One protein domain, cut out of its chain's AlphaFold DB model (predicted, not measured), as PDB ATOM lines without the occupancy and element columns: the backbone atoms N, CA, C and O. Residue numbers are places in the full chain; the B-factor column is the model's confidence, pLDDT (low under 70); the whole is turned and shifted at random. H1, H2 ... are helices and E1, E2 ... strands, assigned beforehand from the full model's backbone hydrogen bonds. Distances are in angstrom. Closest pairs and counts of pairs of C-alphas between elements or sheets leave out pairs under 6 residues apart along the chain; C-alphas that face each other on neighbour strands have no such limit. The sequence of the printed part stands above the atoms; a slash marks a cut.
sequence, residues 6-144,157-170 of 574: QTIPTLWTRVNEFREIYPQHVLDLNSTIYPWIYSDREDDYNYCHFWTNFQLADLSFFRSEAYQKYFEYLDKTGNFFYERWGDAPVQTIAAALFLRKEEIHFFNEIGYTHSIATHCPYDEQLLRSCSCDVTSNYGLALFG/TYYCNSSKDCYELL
ATOM      1  N   GLN A   6     125.800 126.063 125.910       90.12
ATOM      2  CA  GLN A   6     126.998 126.850 126.194       90.12
ATOM      3  C   GLN A   6     127.742 126.458 127.496       90.12
ATOM      4  O   GLN A   6     128.896 126.864 127.694       90.12
ATOM      5  N   THR A   7     127.132 125.670 128.392       89.38
ATOM      6  CA  THR A   7     127.811 125.075 129.558       89.38
ATOM      7  C   THR A   7     128.750 123.952 129.148       89.38
ATOM      8  O   THR A   7     129.888 123.945 129.625       89.38
ATOM      9  N   ILE A   8     128.313 123.095 128.221       93.56
ATOM     10  CA  ILE A   8     128.910 121.797 127.872       93.56
ATOM     11  C   ILE A   8     129.252 121.617 126.368       93.56
ATOM     12  O   ILE A   8     129.039 120.525 125.834       93.56
ATOM     13  N   PRO A   9     129.774 122.636 125.649       92.94
ATOM     14  CA  PRO A   9     129.915 122.619 124.188       92.94
ATOM     15  C   PRO A   9     130.786 121.495 123.600       92.94
ATOM     16  O   PRO A   9     130.748 121.313 122.388       92.94
ATOM     17  N   THR A  10     131.574 120.758 124.394       95.81
ATOM     18  CA  THR A  10     132.334 119.590 123.896       95.81
ATOM     19  C   THR A  10     131.934 118.254 124.522       95.81
ATOM     20  O   THR A  10     132.494 117.224 124.139       95.81
ATOM     21  N   LEU A  11     130.959 118.220 125.443       96.06
ATOM     22  CA  LEU A  11     130.595 116.988 126.160       96.06
ATOM     23  C   LEU A  11     130.168 115.877 125.201       96.06
ATOM     24  O   LEU A  11     130.710 114.778 125.275       96.06
ATOM     25  N   TRP A  12     129.266 116.164 124.259       95.56
ATOM     26  CA  TRP A  12     128.795 115.145 123.318       95.56
ATOM     27  C   TRP A  12     129.901 114.623 122.395       95.56
ATOM     28  O   TRP A  12     129.999 113.420 122.162       95.56
ATOM     29  N   THR A  13     130.809 115.495 121.947       96.19
ATOM     30  CA  THR A  13     131.984 115.090 121.160       96.19
ATOM     31  C   THR A  13     132.836 114.076 121.924       96.19
ATOM     32  O   THR A  13     133.161 113.021 121.388       96.19
ATOM     33  N   ARG A  14     133.131 114.341 123.204       97.19
ATOM     34  CA  ARG A  14     133.913 113.432 124.058       97.19
ATOM     35  C   ARG A  14     133.165 112.139 124.383       97.19
ATOM     36  O   ARG A  14     133.775 111.078 124.442       97.19
ATOM     37  N   VAL A  15     131.845 112.195 124.532       96.75
ATOM     38  CA  VAL A  15     130.993 111.005 124.679       96.75
ATOM     39  C   VAL A  15     131.064 110.117 123.431       96.75
ATOM     40  O   VAL A  15     131.165 108.897 123.555       96.75
ATOM     41  N   ASN A  16     131.058 110.703 122.234       96.12
ATOM     42  CA  ASN A  16     131.164 109.952 120.981       96.12
ATOM     43  C   ASN A  16     132.563 109.354 120.789       96.12
ATOM     44  O   ASN A  16     132.667 108.159 120.520       96.12
ATOM     45  N   GLU A  17     133.624 110.120 121.059       97.69
ATOM     46  CA  GLU A  17     134.998 109.601 121.104       97.69
ATOM     47  C   GLU A  17     135.128 108.425 122.101       97.69
ATOM     48  O   GLU A  17     135.720 107.397 121.774       97.69
ATOM     49  N   PHE A  18     134.519 108.510 123.294       97.62
ATOM     50  CA  PHE A  18     134.494 107.394 124.248       97.62
ATOM     51  C   PHE A  18     133.809 106.144 123.672       97.62
ATOM     52  O   PHE A  18     134.340 105.042 123.811       97.62
ATOM     53  N   ARG A  19     132.649 106.299 123.017       96.44
ATOM     54  CA  ARG A  19     131.893 105.184 122.414       96.44
ATOM     55  C   ARG A  19     132.684 104.469 121.316       96.44
ATOM     56  O   ARG A  19     132.568 103.253 121.194       96.44
ATOM     57  N   GLU A  20     133.487 105.202 120.545       96.69
ATOM     58  CA  GLU A  20     134.370 104.638 119.516       96.69
ATOM     59  C   GLU A  20     135.579 103.899 120.109       96.69
ATOM     60  O   GLU A  20     135.981 102.859 119.588       96.69
ATOM     61  N   ILE A  21     136.155 104.409 121.205       97.06
ATOM     62  CA  ILE A  21     137.333 103.813 121.860       97.06
ATOM     63  C   ILE A  21     136.953 102.604 122.735       97.06
ATOM     64  O   ILE A  21     137.730 101.654 122.843       97.06
ATOM     65  N   TYR A  22     135.767 102.620 123.352       96.31
ATOM     66  CA  TYR A  22     135.308 101.617 124.322       96.31
ATOM     67  C   TYR A  22     133.939 100.984 123.975       96.31
ATOM     68  O   TYR A  22     133.068 100.888 124.850       96.31
ATOM     69  N   PRO A  23     133.713 100.498 122.737       96.56
ATOM     70  CA  PRO A  23     132.411  99.981 122.312       96.56
ATOM     71  C   PRO A  23     131.947  98.767 123.130       96.56
ATOM     72  O   PRO A  23     130.749  98.558 123.279       96.56
ATOM     73  N   GLN A  24     132.865  97.993 123.723       96.00
ATOM     74  CA  GLN A  24     132.539  96.844 124.580       96.00
ATOM     75  C   GLN A  24     131.831  97.210 125.894       96.00
ATOM     76  O   GLN A  24     131.294  96.324 126.555       96.00
ATOM     77  N   HIS A  25     131.868  98.481 126.307       94.50
ATOM     78  CA  HIS A  25     131.183  98.954 127.511       94.50
ATOM     79  C   HIS A  25     129.807  99.559 127.211       94.50
ATOM     80  O   HIS A  25     129.060  99.808 128.148       94.50
ATOM     81  N   VAL A  26     129.463  99.790 125.940       96.94
ATOM     82  CA  VAL A  26     128.219 100.446 125.518       96.94
ATOM     83  C   VAL A  26     127.167  99.391 125.160       96.94
ATOM     84  O   VAL A  26     127.441  98.467 124.396       96.94
ATOM     85  N   LEU A  27     125.957  99.521 125.708       96.94
ATOM     86  CA  LEU A  27     124.825  98.645 125.386       96.94
ATOM     87  C   LEU A  27     124.225  98.960 124.002       96.94
ATOM     88  O   LEU A  27     124.497 100.004 123.410       96.94
ATOM     89  N   ASP A  28     123.345  98.086 123.495       96.31
ATOM     90  CA  ASP A  28     122.493  98.438 122.349       96.31
ATOM     91  C   ASP A  28     121.635  99.652 122.713       96.31
ATOM     92  O   ASP A  28     120.752  99.572 123.571       96.31
ATOM     93  N   LEU A  29     121.876 100.769 122.033       94.38
ATOM     94  CA  LEU A  29     121.253 102.060 122.308       94.38
ATOM     95  C   LEU A  29     119.726 102.031 122.133       94.38
ATOM     96  O   LEU A  29     119.029 102.848 122.724       94.38
ATOM     97  N   ASN A  30     119.168 101.066 121.393       93.88
ATOM     98  CA  ASN A  30     117.714 100.885 121.316       93.88
ATOM     99  C   ASN A  30     117.115 100.270 122.594       93.88
ATOM    100  O   ASN A  30     115.926 100.463 122.872       93.88
ATOM    101  N   SER A  31     117.921  99.553 123.382       96.06
ATOM    102  CA  SER A  31     117.540  98.968 124.675       96.06
ATOM    103  C   SER A  31     117.674  99.944 125.854       96.06
ATOM    104  O   SER A  31     117.077  99.714 126.905       96.06
ATOM    105  N   THR A  32     118.388 101.059 125.675       96.94
ATOM    106  CA  THR A  32     118.643 102.080 126.707       96.94
ATOM    107  C   THR A  32     117.800 103.344 126.500       96.94
ATOM    108  O   THR A  32     117.074 103.494 125.516       96.94
ATOM    109  N   ILE A  33     117.904 104.311 127.414       95.50
ATOM    110  CA  ILE A  33     117.289 105.641 127.254       95.50
ATOM    111  C   ILE A  33     117.989 106.537 126.210       95.50
ATOM    112  O   ILE A  33     117.599 107.692 126.067       95.50
ATOM    113  N   TYR A  34     119.002 106.064 125.474       95.81
ATOM    114  CA  TYR A  34     119.743 106.886 124.504       95.81
ATOM    115  C   TYR A  34     118.848 107.665 123.511       95.81
ATOM    116  O   TYR A  34     119.083 108.862 123.334       95.81
ATOM    117  N   PRO A  35     117.758 107.099 122.943       95.19
ATOM    118  CA  PRO A  35     116.868 107.838 122.044       95.19
ATOM    119  C   PRO A  35     116.111 108.997 122.714       95.19
ATOM    120  O   PRO A  35     115.605 109.872 122.021       95.19
ATOM    121  N   TRP A  36     116.019 109.031 124.050       94.12
ATOM    122  CA  TRP A  36     115.414 110.149 124.786       94.12
ATOM    123  C   TRP A  36     116.360 111.352 124.918       94.12
ATOM    124  O   TRP A  36     115.891 112.488 124.985       94.12
ATOM    125  N   ILE A  37     117.679 111.125 124.911       94.31
ATOM    126  CA  ILE A  37     118.695 112.188 125.003       94.31
ATOM    127  C   ILE A  37     119.271 112.614 123.645       94.31
ATOM    128  O   ILE A  37     119.986 113.607 123.562       94.31
ATOM    129  N   TYR A  38     118.970 111.892 122.571       94.38
ATOM    130  CA  TYR A  38     119.518 112.128 121.237       94.38
ATOM    131  C   TYR A  38     118.558 112.934 120.335       94.38
ATOM    132  O   TYR A  38     117.348 112.977 120.572       94.38
ATOM    133  N   SER A  39     119.098 113.619 119.323       90.38
ATOM    134  CA  SER A  39     118.367 114.416 118.330       90.38
ATOM    135  C   SER A  39     118.630 113.876 116.919       90.38
ATOM    136  O   SER A  39     119.605 114.264 116.280       90.38
ATOM    137  N   ASP A  40     117.727 113.045 116.381       85.56
ATOM    138  CA  ASP A  40     117.828 112.508 115.005       85.56
ATOM    139  C   ASP A  40     117.955 113.599 113.920       85.56
ATOM    140  O   ASP A  40     118.387 113.332 112.802       85.56
ATOM    141  N   ARG A  41     117.517 114.831 114.222       83.62
ATOM    142  CA  ARG A  41     117.551 115.971 113.292       83.62
ATOM    143  C   ARG A  41     118.887 116.704 113.269       83.62
ATOM    144  O   ARG A  41     119.186 117.353 112.272       83.62
ATOM    145  N   GLU A  42     119.618 116.662 114.377       84.31
ATOM    146  CA  GLU A  42     120.846 117.436 114.591       84.31
ATOM    147  C   GLU A  42     122.086 116.533 114.675       84.31
ATOM    148  O   GLU A  42     123.193 117.055 114.627       84.31
ATOM    149  N   ASP A  43     121.905 115.204 114.751       87.44
ATOM    150  CA  ASP A  43     122.969 114.204 114.979       87.44
ATOM    151  C   ASP A  43     123.730 114.464 116.304       87.44
ATOM    152  O   ASP A  43     124.923 114.207 116.458       87.44
ATOM    153  N   ASP A  44     123.016 115.025 117.288       91.31
ATOM    154  CA  ASP A  44     123.589 115.634 118.496       91.31
ATOM    155  C   ASP A  44     122.790 115.283 119.770       91.31
ATOM    156  O   ASP A  44     121.670 114.761 119.728       91.31
ATOM    157  N   TYR A  45     123.373 115.577 120.928       93.56
ATOM    158  CA  TYR A  45     122.704 115.562 122.225       93.56
ATOM    159  C   TYR A  45     121.584 116.610 122.245       93.56
ATOM    160  O   TYR A  45     121.824 117.797 122.062       93.56
ATOM    161  N   ASN A  46     120.349 116.210 122.551       94.38
ATOM    162  CA  ASN A  46     119.200 117.122 122.634       94.38
ATOM    163  C   ASN A  46     119.145 117.935 123.952       94.38
ATOM    164  O   ASN A  46     118.159 118.644 124.222       94.38
ATOM    165  N   TYR A  47     120.209 117.823 124.754       94.44
ATOM    166  CA  TYR A  47     120.462 118.437 126.055       94.44
ATOM    167  C   TYR A  47     119.575 117.955 127.220       94.44
ATOM    168  O   TYR A  47     119.723 118.466 128.332       94.44
ATOM    169  N   CYS A  48     118.683 116.976 127.019       93.31
ATOM    170  CA  CYS A  48     117.845 116.421 128.087       93.31
ATOM    171  C   CYS A  48     118.653 115.617 129.116       93.31
ATOM    172  O   CYS A  48     119.368 114.684 128.764       93.31
ATOM    173  N   HIS A  49     118.465 115.930 130.401       93.12
ATOM    174  CA  HIS A  49     119.078 115.209 131.518       93.12
ATOM    175  C   HIS A  49     118.105 114.926 132.672       93.12
ATOM    176  O   HIS A  49     117.150 115.680 132.909       93.12
ATOM    177  N   PHE A  50     118.386 113.863 133.426       91.56
ATOM    178  CA  PHE A  50     117.879 113.650 134.780       91.56
ATOM    179  C   PHE A  50     118.462 114.696 135.720       91.56
ATOM    180  O   PHE A  50     119.640 115.033 135.627       91.56
ATOM    181  N   TRP A  51     117.639 115.226 136.617       87.31
ATOM    182  CA  TRP A  51     118.077 116.246 137.558       87.31
ATOM    183  C   TRP A  51     118.494 115.594 138.875       87.31
ATOM    184  O   TRP A  51     117.662 115.184 139.676       87.31
ATOM    185  N   THR A  52     119.803 115.494 139.067       88.00
ATOM    186  CA  THR A  52     120.474 114.700 140.106       88.00
ATOM    187  C   THR A  52     120.297 115.219 141.536       88.00
ATOM    188  O   THR A  52     120.677 114.526 142.477       88.00
ATOM    189  N   ASN A  53     119.658 116.381 141.729       86.75
ATOM    190  CA  ASN A  53     119.296 116.902 143.053       86.75
ATOM    191  C   ASN A  53     118.326 115.977 143.819       86.75
ATOM    192  O   ASN A  53     118.294 116.013 145.049       86.75
ATOM    193  N   PHE A  54     117.568 115.133 143.110       87.25
ATOM    194  CA  PHE A  54     116.898 113.968 143.681       87.25
ATOM    195  C   PHE A  54     117.250 112.730 142.853       87.25
ATOM    196  O   PHE A  54     116.867 112.626 141.688       87.25
ATOM    197  N   GLN A  55     117.961 111.776 143.456       88.81
ATOM    198  CA  GLN A  55     118.218 110.477 142.841       88.81
ATOM    199  C   GLN A  55     118.334 109.360 143.877       88.81
ATOM    200  O   GLN A  55     118.954 109.523 144.927       88.81
ATOM    201  N   LEU A  56     117.784 108.195 143.535       90.12
ATOM    202  CA  LEU A  56     118.016 106.925 144.215       90.12
ATOM    203  C   LEU A  56     118.666 105.993 143.194       90.12
ATOM    204  O   LEU A  56     118.092 105.747 142.135       90.12
ATOM    205  N   ALA A  57     119.882 105.529 143.475       91.00
ATOM    206  CA  ALA A  57     120.705 104.827 142.498       91.00
ATOM    207  C   ALA A  57     121.596 103.771 143.162       91.00
ATOM    208  O   ALA A  57     122.075 103.955 144.283       91.00
ATOM    209  N   ASP A  58     121.836 102.668 142.454       92.00
ATOM    210  CA  ASP A  58     122.718 101.604 142.925       92.00
ATOM    211  C   ASP A  58     124.192 102.037 142.834       92.00
ATOM    212  O   ASP A  58     124.694 102.451 141.787       92.00
ATOM    213  N   LEU A  59     124.925 101.893 143.938       92.50
ATOM    214  CA  LEU A  59     126.362 102.144 143.972       92.50
ATOM    215  C   LEU A  59     127.152 101.141 143.118       92.50
ATOM    216  O   LEU A  59     128.290 101.439 142.756       92.50
ATOM    217  N   SER A  60     126.593  99.971 142.788       92.06
ATOM    218  CA  SER A  60     127.214  99.013 141.865       92.06
ATOM    219  C   SER A  60     127.333  99.582 140.446       92.06
ATOM    220  O   SER A  60     128.376  99.411 139.816       92.06
ATOM    221  N   PHE A  61     126.340 100.359 139.990       94.19
ATOM    222  CA  PHE A  61     126.361 101.039 138.694       94.19
ATOM    223  C   PHE A  61     127.510 102.050 138.618       94.19
ATOM    224  O   PHE A  61     128.361 101.946 137.735       94.19
ATOM    225  N   PHE A  62     127.614 102.963 139.588       93.31
ATOM    226  CA  PHE A  62     128.695 103.957 139.623       93.31
ATOM    227  C   PHE A  62     130.087 103.342 139.821       93.31
ATOM    228  O   PHE A  62     131.086 103.924 139.403       93.31
ATOM    229  N   ARG A  63     130.178 102.166 140.454       92.56
ATOM    230  CA  ARG A  63     131.428 101.404 140.627       92.56
ATOM    231  C   ARG A  63     131.706 100.423 139.480       92.56
ATOM    232  O   ARG A  63     132.738  99.758 139.508       92.56
ATOM    233  N   SER A  64     130.810 100.307 138.497       92.94
ATOM    234  CA  SER A  64     130.993  99.411 137.354       92.94
ATOM    235  C   SER A  64     132.189  99.841 136.507       92.94
ATOM    236  O   SER A  64     132.490 101.031 136.397       92.94
ATOM    237  N   GLU A  65     132.856  98.880 135.863       93.81
ATOM    238  CA  GLU A  65     133.981  99.178 134.968       93.81
ATOM    239  C   GLU A  65     133.568 100.138 133.842       93.81
ATOM    240  O   GLU A  65     134.320 101.057 133.531       93.81
ATOM    241  N   ALA A  66     132.357  99.984 133.294       95.25
ATOM    242  CA  ALA A  66     131.813 100.851 132.250       95.25
ATOM    243  C   ALA A  66     131.650 102.308 132.721       95.25
ATOM    244  O   ALA A  66     132.214 103.212 132.102       95.25
ATOM    245  N   TYR A  67     130.946 102.537 133.843       97.12
ATOM    246  CA  TYR A  67     130.772 103.887 134.391       97.12
ATOM    247  C   TYR A  67     132.110 104.502 134.789       97.12
ATOM    248  O   TYR A  67     132.366 105.663 134.468       97.12
ATOM    249  N   GLN A  68     132.970 103.729 135.466       96.75
ATOM    250  CA  GLN A  68     134.303 104.187 135.830       96.75
ATOM    251  C   GLN A  68     135.041 104.615 134.567       96.75
ATOM    252  O   GLN A  68     135.273 105.806 134.423       96.75
ATOM    253  N   LYS A  69     135.310 103.720 133.606       96.31
ATOM    254  CA  LYS A  69     136.052 104.019 132.362       96.31
ATOM    255  C   LYS A  69     135.523 105.241 131.608       96.31
ATOM    256  O   LYS A  69     136.322 106.018 131.087       96.31
ATOM    257  N   TYR A  70     134.209 105.436 131.585       98.06
ATOM    258  CA  TYR A  70     133.573 106.632 131.039       98.06
ATOM    259  C   TYR A  70     133.941 107.903 131.810       98.06
ATOM    260  O   TYR A  70     134.447 108.859 131.221       98.06
ATOM    261  N   PHE A  71     133.760 107.904 133.132       96.81
ATOM    262  CA  PHE A  71     134.136 109.029 133.981       96.81
ATOM    263  C   PHE A  71     135.657 109.276 133.964       96.81
ATOM    264  O   PHE A  71     136.082 110.416 133.823       96.81
ATOM    265  N   GLU A  72     136.485 108.222 134.005       95.81
ATOM    266  CA  GLU A  72     137.948 108.276 133.857       95.81
ATOM    267  C   GLU A  72     138.369 109.041 132.601       95.81
ATOM    268  O   GLU A  72     139.326 109.820 132.627       95.81
ATOM    269  N   TYR A  73     137.700 108.735 131.489       97.06
ATOM    270  CA  TYR A  73     137.976 109.295 130.180       97.06
ATOM    271  C   TYR A  73     137.522 110.754 130.116       97.06
ATOM    272  O   TYR A  73     138.327 111.614 129.764       97.06
ATOM    273  N   LEU A  74     136.278 111.043 130.523       96.56
ATOM    274  CA  LEU A  74     135.741 112.402 130.564       96.56
ATOM    275  C   LEU A  74     136.572 113.315 131.471       96.56
ATOM    276  O   LEU A  74     136.879 114.438 131.078       96.56
ATOM    277  N   ASP A  75     137.000 112.834 132.635       95.31
ATOM    278  CA  ASP A  75     137.812 113.609 133.572       95.31
ATOM    279  C   ASP A  75     139.169 113.984 132.950       95.31
ATOM    280  O   ASP A  75     139.554 115.151 132.923       95.31
ATOM    281  N   LYS A  76     139.847 113.037 132.286       94.38
ATOM    282  CA  LYS A  76     141.114 113.293 131.570       94.38
ATOM    283  C   LYS A  76     141.039 114.356 130.464       94.38
ATOM    284  O   LYS A  76     142.094 114.837 130.053       94.38
ATOM    285  N   THR A  77     139.855 114.721 129.966       94.44
ATOM    286  CA  THR A  77     139.721 115.704 128.871       94.44
ATOM    287  C   THR A  77     140.095 117.132 129.276       94.44
ATOM    288  O   THR A  77     140.566 117.897 128.432       94.44
ATOM    289  N   GLY A  78     139.903 117.499 130.549       92.31
ATOM    290  CA  GLY A  78     139.989 118.889 131.010       92.31
ATOM    291  C   GLY A  78     138.640 119.549 131.322       92.31
ATOM    292  O   GLY A  78     138.580 120.564 132.024       92.31
ATOM    293  N   ASN A  79     137.542 119.014 130.793       93.06
ATOM    294  CA  ASN A  79     136.355 119.829 130.550       93.06
ATOM    295  C   ASN A  79     135.376 119.950 131.735       93.06
ATOM    296  O   ASN A  79     134.588 120.890 131.727       93.06
ATOM    297  N   PHE A  80     135.497 119.173 132.821       92.56
ATOM    298  CA  PHE A  80     134.790 119.500 134.080       92.56
ATOM    299  C   PHE A  80     135.172 120.867 134.658       92.56
ATOM    300  O   PHE A  80     134.405 121.447 135.423       92.56
ATOM    301  N   PHE A  81     136.342 121.385 134.272       90.81
ATOM    302  CA  PHE A  81     136.826 122.684 134.711       90.81
ATOM    303  C   PHE A  81     136.976 123.685 133.555       90.81
ATOM    304  O   PHE A  81     136.770 124.878 133.741       90.81
ATOM    305  N   TYR A  82     137.336 123.269 132.336       90.25
ATOM    306  CA  TYR A  82     137.317 124.203 131.194       90.25
ATOM    307  C   TYR A  82     135.889 124.562 130.745       90.25
ATOM    308  O   TYR A  82     135.658 125.631 130.173       90.25
ATOM    309  N   GLU A  83     134.930 123.693 131.046       92.00
ATOM    310  CA  GLU A  83     133.498 123.854 130.829       92.00
ATOM    311  C   GLU A  83     132.737 123.659 132.156       92.00
ATOM    312  O   GLU A  83     133.343 123.492 133.206       92.00
ATOM    313  N   ARG A  84     131.402 123.762 132.139       88.56
ATOM    314  CA  ARG A  84     130.552 123.512 133.314       88.56
ATOM    315  C   ARG A  84     129.828 122.197 133.074       88.56
ATOM    316  O   ARG A  84     128.623 122.184 132.842       88.56
ATOM    317  N   TRP A  85     130.585 121.107 133.041       93.06
ATOM    318  CA  TRP A  85     130.005 119.773 132.956       93.06
ATOM    319  C   TRP A  85     129.393 119.431 134.312       93.06
ATOM    320  O   TRP A  85     130.101 119.103 135.260       93.06
ATOM    321  N   GLY A  86     128.074 119.586 134.407       90.50
ATOM    322  CA  GLY A  86     127.322 119.152 135.575       90.50
ATOM    323  C   GLY A  86     127.356 117.634 135.725       90.50
ATOM    324  O   GLY A  86     127.494 116.887 134.755       90.50
ATOM    325  N   ASP A  87     127.153 117.181 136.951       93.00
ATOM    326  CA  ASP A  87     126.877 115.788 137.272       93.00
ATOM    327  C   ASP A  87     125.613 115.283 136.549       93.00
ATOM    328  O   ASP A  87     125.628 114.183 136.003       93.00
ATOM    329  N   ALA A  88     124.575 116.118 136.443       94.12
ATOM    330  CA  ALA A  88     123.307 115.808 135.782       94.12
ATOM    331  C   ALA A  88     123.431 115.312 134.318       94.12
ATOM    332  O   ALA A  88     123.024 114.174 134.041       94.12
ATOM    333  N   PRO A  89     124.004 116.073 133.358       95.50
ATOM    334  CA  PRO A  89     124.200 115.575 131.994       95.50
ATOM    335  C   PRO A  89     125.174 114.388 131.935       95.50
ATOM    336  O   PRO A  89     124.919 113.438 131.198       95.50
ATOM    337  N   VAL A  90     126.247 114.383 132.735       96.62
ATOM    338  CA  VAL A  90     127.249 113.302 132.723       96.62
ATOM    339  C   VAL A  90     126.655 111.969 133.185       96.62
ATOM    340  O   VAL A  90     126.826 110.963 132.494       96.62
ATOM    341  N   GLN A  91     125.926 111.954 134.306       96.56
ATOM    342  CA  GLN A  91     125.276 110.754 134.843       96.56
ATOM    343  C   GLN A  91     124.114 110.290 133.957       96.56
ATOM    344  O   GLN A  91     123.956 109.086 133.761       96.56
ATOM    345  N   THR A  92     123.352 111.210 133.348       96.62
ATOM    346  CA  THR A  92     122.293 110.825 132.394       96.62
ATOM    347  C   THR A  92     122.876 110.136 131.169       96.62
ATOM    348  O   THR A  92     122.380 109.087 130.765       96.62
ATOM    349  N   ILE A  93     123.940 110.687 130.579       97.44
ATOM    350  CA  ILE A  93     124.581 110.075 129.413       97.44
ATOM    351  C   ILE A  93     125.197 108.719 129.793       97.44
ATOM    352  O   ILE A  93     125.045 107.761 129.042       97.44
ATOM    353  N   ALA A  94     125.795 108.581 130.981       97.62
ATOM    354  CA  ALA A  94     126.261 107.281 131.466       97.62
ATOM    355  C   ALA A  94     125.111 106.260 131.587       97.62
ATOM    356  O   ALA A  94     125.225 105.142 131.089       97.62
ATOM    357  N   ALA A  95     123.976 106.644 132.180       96.81
ATOM    358  CA  ALA A  95     122.783 105.798 132.236       96.81
ATOM    359  C   ALA A  95     122.277 105.434 130.825       96.81
ATOM    360  O   ALA A  95     121.922 104.289 130.566       96.81
ATOM    361  N   ALA A  96     122.326 106.375 129.880       97.38
ATOM    362  CA  ALA A  96     121.951 106.155 128.486       97.38
ATOM    363  C   ALA A  96     122.887 105.218 127.709       97.38
ATOM    364  O   ALA A  96     122.458 104.633 126.715       97.38
ATOM    365  N   LEU A  97     124.141 105.054 128.130       97.81
ATOM    366  CA  LEU A  97     125.085 104.130 127.498       97.81
ATOM    367  C   LEU A  97     125.133 102.758 128.184       97.81
ATOM    368  O   LEU A  97     125.426 101.768 127.515       97.81
ATOM    369  N   PHE A  98     124.873 102.697 129.495       97.88
ATOM    370  CA  PHE A  98     125.228 101.545 130.337       97.88
ATOM    371  C   PHE A  98     124.057 100.911 131.108       97.88
ATOM    372  O   PHE A  98     124.262  99.868 131.722       97.88
ATOM    373  N   LEU A  99     122.852 101.496 131.086       96.88
ATOM    374  CA  LEU A  99     121.643 100.929 131.702       96.88
ATOM    375  C   LEU A  99     120.544 100.695 130.660       96.88
ATOM    376  O   LEU A  99     120.299 101.529 129.785       96.88
ATOM    377  N   ARG A 100     119.840  99.568 130.779       96.62
ATOM    378  CA  ARG A 100     118.633  99.283 129.993       96.62
ATOM    379  C   ARG A 100     117.452 100.093 130.528       96.62
ATOM    380  O   ARG A 100     117.454 100.539 131.675       96.62
ATOM    381  N   LYS A 101     116.414 100.275 129.709       93.75
ATOM    382  CA  LYS A 101     115.204 101.039 130.077       93.75
ATOM    383  C   LYS A 101     114.552 100.529 131.365       93.75
ATOM    384  O   LYS A 101     114.118 101.332 132.178       93.75
ATOM    385  N   GLU A 102     114.511  99.214 131.561       94.69
ATOM    386  CA  GLU A 102     113.938  98.558 132.740       94.69
ATOM    387  C   GLU A 102     114.771  98.708 134.028       94.69
ATOM    388  O   GLU A 102     114.278  98.395 135.107       94.69
ATOM    389  N   GLU A 103     116.010  99.203 133.936       94.75
ATOM    390  CA  GLU A 103     116.891  99.471 135.084       94.75
ATOM    391  C   GLU A 103     116.783 100.924 135.578       94.75
ATOM    392  O   GLU A 103     117.464 101.317 136.525       94.75
ATOM    393  N   ILE A 104     115.920 101.729 134.949       93.56
ATOM    394  CA  ILE A 104     115.697 103.139 135.267       93.56
ATOM    395  C   ILE A 104     114.243 103.319 135.698       93.56
ATOM    396  O   ILE A 104     113.312 103.000 134.959       93.56
ATOM    397  N   HIS A 105     114.044 103.867 136.894       91.44
ATOM    398  CA  HIS A 105     112.723 104.122 137.457       91.44
ATOM    399  C   HIS A 105     112.461 105.626 137.597       91.44
ATOM    400  O   HIS A 105     113.333 106.378 138.029       91.44
ATOM    401  N   PHE A 106     111.249 106.057 137.247       88.62
ATOM    402  CA  PHE A 106     110.774 107.423 137.452       88.62
ATOM    403  C   PHE A 106     109.719 107.425 138.560       88.62
ATOM    404  O   PHE A 106     108.605 106.952 138.346       88.62
ATOM    405  N   PHE A 107     110.090 107.970 139.721       87.31
ATOM    406  CA  PHE A 107     109.213 108.135 140.879       87.31
ATOM    407  C   PHE A 107     108.201 109.258 140.625       87.31
ATOM    408  O   PHE A 107     108.446 110.408 140.981       87.31
ATOM    409  N   ASN A 108     107.071 108.921 140.006       85.00
ATOM    410  CA  ASN A 108     105.958 109.853 139.809       85.00
ATOM    411  C   ASN A 108     105.192 110.122 141.116       85.00
ATOM    412  O   ASN A 108     104.401 111.046 141.203       85.00
ATOM    413  N   GLU A 109     105.368 109.283 142.128       84.69
ATOM    414  CA  GLU A 109     104.631 109.320 143.387       84.69
ATOM    415  C   GLU A 109     105.254 110.235 144.455       84.69
ATOM    416  O   GLU A 109     104.679 110.401 145.531       84.69
ATOM    417  N   ILE A 110     106.404 110.859 144.168       86.00
ATOM    418  CA  ILE A 110     107.150 111.694 145.119       86.00
ATOM    419  C   ILE A 110     107.036 113.173 144.737       86.00
ATOM    420  O   ILE A 110     107.581 113.616 143.729       86.00
ATOM    421  N   GLY A 111     106.387 113.956 145.602       85.62
ATOM    422  CA  GLY A 111     106.446 115.416 145.545       85.62
ATOM    423  C   GLY A 111     107.832 115.933 145.945       85.62
ATOM    424  O   GLY A 111     108.293 115.660 147.052       85.62
ATOM    425  N   TYR A 112     108.491 116.689 145.068       86.31
ATOM    426  CA  TYR A 112     109.830 117.236 145.281       86.31
ATOM    427  C   TYR A 112     109.970 118.647 144.696       86.31
ATOM    428  O   TYR A 112     109.682 118.868 143.523       86.31
ATOM    429  N   THR A 113     110.492 119.592 145.480       84.19
ATOM    430  CA  THR A 113     110.798 120.963 145.038       84.19
ATOM    431  C   THR A 113     112.207 121.340 145.469       84.19
ATOM    432  O   THR A 113     112.567 121.165 146.633       84.19
ATOM    433  N   HIS A 114     112.990 121.923 144.561       84.44
ATOM    434  CA  HIS A 114     114.298 122.482 144.894       84.44
ATOM    435  C   HIS A 114     114.624 123.705 144.022       84.44
ATOM    436  O   HIS A 114     114.884 123.593 142.823       84.44
ATOM    437  N   SER A 115     114.728 124.891 144.625       82.69
ATOM    438  CA  SER A 115     115.011 126.135 143.894       82.69
ATOM    439  C   SER A 115     113.986 126.372 142.762       82.69
ATOM    440  O   SER A 115     112.816 126.583 143.058       82.69
ATOM    441  N   ILE A 116     114.394 126.342 141.489       78.31
ATOM    442  CA  ILE A 116     113.569 126.722 140.325       78.31
ATOM    443  C   ILE A 116     112.660 125.616 139.757       78.31
ATOM    444  O   ILE A 116     112.013 125.840 138.734       78.31
ATOM    445  N   ALA A 117     112.656 124.412 140.331       80.75
ATOM    446  CA  ALA A 117     111.928 123.282 139.761       80.75
ATOM    447  C   ALA A 117     111.207 122.442 140.823       80.75
ATOM    448  O   ALA A 117     111.762 122.111 141.874       80.75
ATOM    449  N   THR A 118     109.968 122.081 140.484       85.44
ATOM    450  CA  THR A 118     109.057 121.230 141.253       85.44
ATOM    451  C   THR A 118     108.639 120.034 140.402       85.44
ATOM    452  O   THR A 118     108.436 120.162 139.193       85.44
ATOM    453  N   HIS A 119     108.478 118.883 141.038       87.56
ATOM    454  CA  HIS A 119     107.712 117.753 140.547       87.56
ATOM    455  C   HIS A 119     106.662 117.393 141.599       87.56
ATOM    456  O   HIS A 119     106.999 117.018 142.715       87.56
ATOM    457  N   CYS A 120     105.396 117.510 141.230       86.56
ATOM    458  CA  CYS A 120     104.254 116.910 141.893       86.56
ATOM    459  C   CYS A 120     103.797 115.682 141.104       86.56
ATOM    460  O   CYS A 120     103.881 115.713 139.866       86.56
ATOM    461  N   PRO A 121     103.234 114.665 141.777       87.00
ATOM    462  CA  PRO A 121     102.602 113.538 141.108       87.00
ATOM    463  C   PRO A 121     101.561 113.961 140.076       87.00
ATOM    464  O   PRO A 121     100.829 114.920 140.289       87.00
ATOM    465  N   TYR A 122     101.452 113.226 138.969       78.50
ATOM    466  CA  TYR A 122     100.346 113.420 138.013       78.50
ATOM    467  C   TYR A 122      99.060 112.670 138.401       78.50
ATOM    468  O   TYR A 122      98.036 112.835 137.745       78.50
ATOM    469  N   ASP A 123      99.111 111.821 139.429       82.69
ATOM    470  CA  ASP A 123      97.958 111.057 139.907       82.69
ATOM    471  C   ASP A 123      97.083 111.903 140.849       82.69
ATOM    472  O   ASP A 123      97.577 112.470 141.826       82.69
ATOM    473  N   GLU A 124      95.776 111.972 140.576       73.75
ATOM    474  CA  GLU A 124      94.837 112.784 141.362       73.75
ATOM    475  C   GLU A 124      94.723 112.343 142.827       73.75
ATOM    476  O   GLU A 124      94.519 113.184 143.704       73.75
ATOM    477  N   GLN A 125      94.836 111.046 143.126       77.69
ATOM    478  CA  GLN A 125      94.735 110.549 144.496       77.69
ATOM    479  C   GLN A 125      95.988 110.923 145.299       77.69
ATOM    480  O   GLN A 125      95.875 111.343 146.453       77.69
ATOM    481  N   LEU A 126      97.169 110.843 144.681       77.00
ATOM    482  CA  LEU A 126      98.425 111.284 145.290       77.00
ATOM    483  C   LEU A 126      98.481 112.808 145.461       77.00
ATOM    484  O   LEU A 126      98.839 113.276 146.545       77.00
ATOM    485  N   LEU A 127      98.056 113.589 144.460       70.62
ATOM    486  CA  LEU A 127      97.993 115.058 144.531       70.62
ATOM    487  C   LEU A 127      97.163 115.567 145.711       70.62
ATOM    488  O   LEU A 127      97.585 116.483 146.421       70.62
ATOM    489  N   ARG A 128      96.022 114.926 145.987       69.62
ATOM    490  CA  ARG A 128      95.185 115.260 147.149       69.62
ATOM    491  C   ARG A 128      95.942 115.148 148.482       69.62
ATOM    492  O   ARG A 128      95.703 115.946 149.385       69.62
ATOM    493  N   SER A 129      96.885 114.208 148.591       69.31
ATOM    494  CA  SER A 129      97.738 114.015 149.779       69.31
ATOM    495  C   SER A 129      99.034 114.847 149.784       69.31
ATOM    496  O   SER A 129      99.637 115.043 150.840       69.31
ATOM    497  N   CYS A 130      99.466 115.352 148.625       77.56
ATOM    498  CA  CYS A 130     100.733 116.060 148.452       77.56
ATOM    499  C   CYS A 130     100.551 117.583 148.543       77.56
ATOM    500  O   CYS A 130      99.708 118.147 147.850       77.56
ATOM    501  N   SER A 131     101.350 118.272 149.364       80.19
ATOM    502  CA  SER A 131     101.209 119.720 149.621       80.19
ATOM    503  C   SER A 131     101.667 120.631 148.473       80.19
ATOM    504  O   SER A 131     101.432 121.837 148.540       80.19
ATOM    505  N   CYS A 132     102.319 120.092 147.441       81.38
ATOM    506  CA  CYS A 132     102.844 120.878 146.328       81.38
ATOM    507  C   CYS A 132     101.762 121.250 145.293       81.38
ATOM    508  O   CYS A 132     100.692 120.644 145.232       81.38
ATOM    509  N   ASP A 133     102.055 122.273 144.490       78.75
ATOM    510  CA  ASP A 133     101.204 122.764 143.404       78.75
ATOM    511  C   ASP A 133     101.600 122.123 142.066       78.75
ATOM    512  O   ASP A 133     102.706 122.337 141.563       78.75
ATOM    513  N   VAL A 134     100.675 121.369 141.467       78.69
ATOM    514  CA  VAL A 134     100.895 120.687 140.182       78.69
ATOM    515  C   VAL A 134     101.081 121.660 139.016       78.69
ATOM    516  O   VAL A 134     101.772 121.326 138.054       78.69
ATOM    517  N   THR A 135     100.524 122.874 139.088       77.19
ATOM    518  CA  THR A 135     100.687 123.888 138.032       77.19
ATOM    519  C   THR A 135     102.111 124.450 137.996       77.19
ATOM    520  O   THR A 135     102.600 124.831 136.932       77.19
ATOM    521  N   SER A 136     102.822 124.369 139.125       78.19
ATOM    522  CA  SER A 136     104.242 124.698 139.261       78.19
ATOM    523  C   SER A 136     105.197 123.583 138.793       78.19
ATOM    524  O   SER A 136     106.415 123.736 138.925       78.19
ATOM    525  N   ASN A 137     104.707 122.469 138.225       81.56
ATOM    526  CA  ASN A 137     105.576 121.397 137.725       81.56
ATOM    527  C   ASN A 137     106.543 121.889 136.637       81.56
ATOM    528  O   ASN A 137     106.155 122.492 135.628       81.56
ATOM    529  N   TYR A 138     107.826 121.559 136.799       75.69
ATOM    530  CA  TYR A 138     108.854 121.894 135.823       75.69
ATOM    531  C   TYR A 138     108.532 121.259 134.465       75.69
ATOM    532  O   TYR A 138     108.366 120.047 134.343       75.69
ATOM    533  N   GLY A 139     108.489 122.093 133.427       64.12
ATOM    534  CA  GLY A 139     108.078 121.698 132.079       64.12
ATOM    535  C   GLY A 139     106.703 122.227 131.671       64.12
ATOM    536  O   GLY A 139     106.504 122.446 130.480       64.12
ATOM    537  N   LEU A 140     105.811 122.547 132.619       54.69
ATOM    538  CA  LEU A 140     104.594 123.320 132.324       54.69
ATOM    539  C   LEU A 140     104.917 124.810 132.104       54.69
ATOM    540  O   LEU A 140     104.333 125.453 131.237       54.69
ATOM    541  N   ALA A 141     105.907 125.342 132.829       39.97
ATOM    542  CA  ALA A 141     106.299 126.757 132.804       39.97
ATOM    543  C   ALA A 141     107.401 127.129 131.776       39.97
ATOM    544  O   ALA A 141     108.036 128.179 131.893       39.97
ATOM    545  N   LEU A 142     107.671 126.296 130.758       37.19
ATOM    546  CA  LEU A 142     108.753 126.529 129.781       37.19
ATOM    547  C   LEU A 142     108.395 127.551 128.675       37.19
ATOM    548  O   LEU A 142     108.432 127.253 127.484       37.19
ATOM    549  N   PHE A 143     108.134 128.795 129.088       30.16
ATOM    550  CA  PHE A 143     108.141 129.984 128.219       30.16
ATOM    551  C   PHE A 143     109.114 131.092 128.689       30.16
ATOM    552  O   PHE A 143     109.189 132.134 128.038       30.16
ATOM    553  N   GLY A 144     109.891 130.892 129.770       28.16
ATOM    554  CA  GLY A 144     110.695 131.962 130.391       28.16
ATOM    555  C   GLY A 144     112.095 131.593 130.919       28.16
ATOM    556  O   GLY A 144     112.240 131.351 132.105       28.16
ATOM    557  N   THR A 157     144.562 112.102 137.096       39.59
ATOM    558  CA  THR A 157     143.681 110.994 137.582       39.59
ATOM    559  C   THR A 157     144.364 109.728 138.144       39.59
ATOM    560  O   THR A 157     145.448 109.354 137.715       39.59
ATOM    561  N   TYR A 158     143.679 109.051 139.086       40.19
ATOM    562  CA  TYR A 158     143.927 107.688 139.621       40.19
ATOM    563  C   TYR A 158     142.576 107.075 140.071       40.19
ATOM    564  O   TYR A 158     141.638 107.840 140.292       40.19
ATOM    565  N   TYR A 159     142.475 105.745 140.238       44.47
ATOM    566  CA  TYR A 159     141.200 105.019 140.457       44.47
ATOM    567  C   TYR A 159     141.160 104.207 141.760       44.47
ATOM    568  O   TYR A 159     142.205 103.864 142.311       44.47
ATOM    569  N   CYS A 160     139.951 103.910 142.253       51.41
ATOM    570  CA  CYS A 160     139.683 103.310 143.567       51.41
ATOM    571  C   CYS A 160     138.508 102.310 143.518       51.41
ATOM    572  O   CYS A 160     137.575 102.487 142.740       51.41
ATOM    573  N   ASN A 161     138.540 101.274 144.370       49.62
ATOM    574  CA  ASN A 161     137.621 100.121 144.293       49.62
ATOM    575  C   ASN A 161     136.543 100.064 145.397       49.62
ATOM    576  O   ASN A 161     135.661  99.206 145.352       49.62
ATOM    577  N   SER A 162     136.575 100.952 146.395       64.19
ATOM    578  CA  SER A 162     135.545 101.039 147.441       64.19
ATOM    579  C   SER A 162     135.364 102.474 147.934       64.19
ATOM    580  O   SER A 162     136.249 103.307 147.763       64.19
ATOM    581  N   SER A 163     134.244 102.781 148.604       55.94
ATOM    582  CA  SER A 163     134.022 104.124 149.173       55.94
ATOM    583  C   SER A 163     135.098 104.534 150.184       55.94
ATOM    584  O   SER A 163     135.419 105.715 150.263       55.94
ATOM    585  N   LYS A 164     135.689 103.578 150.916       67.88
ATOM    586  CA  LYS A 164     136.808 103.852 151.827       67.88
ATOM    587  C   LYS A 164     138.084 104.178 151.052       67.88
ATOM    588  O   LYS A 164     138.745 105.157 151.376       67.88
ATOM    589  N   ASP A 165     138.389 103.411 150.006       65.06
ATOM    590  CA  ASP A 165     139.574 103.649 149.173       65.06
ATOM    591  C   ASP A 165     139.459 104.971 148.410       65.06
ATOM    592  O   ASP A 165     140.437 105.700 148.299       65.06
ATOM    593  N   CYS A 166     138.264 105.319 147.927       56.69
ATOM    594  CA  CYS A 166     138.015 106.601 147.275       56.69
ATOM    595  C   CYS A 166     138.086 107.771 148.266       56.69
ATOM    596  O   CYS A 166     138.663 108.802 147.935       56.69
ATOM    597  N   TYR A 167     137.569 107.615 149.491       60.03
ATOM    598  CA  TYR A 167     137.695 108.629 150.539       60.03
ATOM    599  C   TYR A 167     139.159 108.865 150.936       60.03
ATOM    600  O   TYR A 167     139.610 110.008 150.935       60.03
ATOM    601  N   GLU A 168     139.931 107.808 151.211       68.88
ATOM    602  CA  GLU A 168     141.353 107.946 151.553       68.88
ATOM    603  C   GLU A 168     142.186 108.444 150.351       68.88
ATOM    604  O   GLU A 168     143.036 109.310 150.534       68.88
ATOM    605  N   LEU A 169     141.884 108.030 149.110       63.03
ATOM    606  CA  LEU A 169     142.520 108.568 147.894       63.03
ATOM    607  C   LEU A 169     142.261 110.073 147.716       63.03
ATOM    608  O   LEU A 169     143.187 110.824 147.406       63.03
ATOM    609  N   LEU A 170     141.020 110.532 147.916       57.69
ATOM    610  CA  LEU A 170     140.658 111.953 147.846       57.69
ATOM    611  C   LEU A 170     141.343 112.760 148.959       57.69
ATOM    612  O   LEU A 170     141.881 113.835 148.703       57.69
TER     613      LEU A 170
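What this domain is: This is residues 6 to 144 and 157 to 170 of the 574 residues of an uncharacterized protein of Rhizopus azygosporus (UniProt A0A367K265). Three helices, H1, H4 and H6, make a small core with their centres in a triangle; short H2 packs on H6, and a loose second lobe holds the hairpin E1 and E2 and the helix H7. Residues 99 to 111 lead from the core to that lobe, while H8, after a cut, sits apart from the other helices. The printed part has 153 residues with eight named helices and two named strands, in the order H1 to H6, E1, E2, H7, H8; the sheet is E1 - E2, antiparallel. The class is mostly helix, although only 67 of the 153 printed residues are in named elements. The whole is only just compact, close to loose, with a radius of gyration of the C-alphas of 17.4 A and spans of 49 by 43 by 31 A.

Where its parts are: Strand E1 is residues 112 to 114, with C-alpha 112 at (109.830, 117.236, 145.281), and E2 is residues 117 to 119. H7, residues 124 to 129, measures 9.0 A. H6, residues 87 to 98, measures 15.9 A; H4, residues 65 to 76, 16.2 A; and H1, residues 11 to 21, 15.4 A, starting with C-alpha 11 at (130.595, 116.988, 126.160). H2, residues 34 to 37, H3, residues 59 to 62, and H5, residues 79 to 82, are short. H8, residues 163 to 170, measures 10.3 A and ends with C-alpha 170 at (140.658, 111.953, 147.846).

How they stand to each other: E1 and E2 form a hairpin, antiparallel at 176 degrees, with N 112 and O 119 2.8 A apart and N 119 and O 112 2.8 A apart. H7 is apart from E1, and H6 is apart from E2 and H7. H6 touches H4 at a steep tilt of 43 degrees, opposite ways; the closest C-alphas are those of Tyr 67 and Ala 94, 6.4 A. H4 touches H1 with residues 70 to 74 alone, at a steep tilt of 54 degrees, opposite ways, the closest C-alphas being those of Arg 14 and Leu 74, 6.8 A. H2 touches H6, the C-alphas of Tyr 34 and Ala 96 coming closest at 4.6 A. H3 is near H6; H3 and H4 are close but not clearly touching, as are H4 and H5. Every O i to N i+4 pair is within hydrogen-bond range in H1, H4, H6 and H8, and 1 of 2 in H7; H2, H3 and H5 are too short for one.

The domain as a whole: The C-alphas farthest apart are those of Ile 21 and Arg 128, 50.5 A. Residues 145 to 156 are not printed, and C-alphas 144 and 157 are 39.7 A apart across the cut. The long links are H1 to H2, H2 to H3 and H6 to E1. The pLDDT is under 70 at residues 128 to 129, 139 to 144 and 157 to 170.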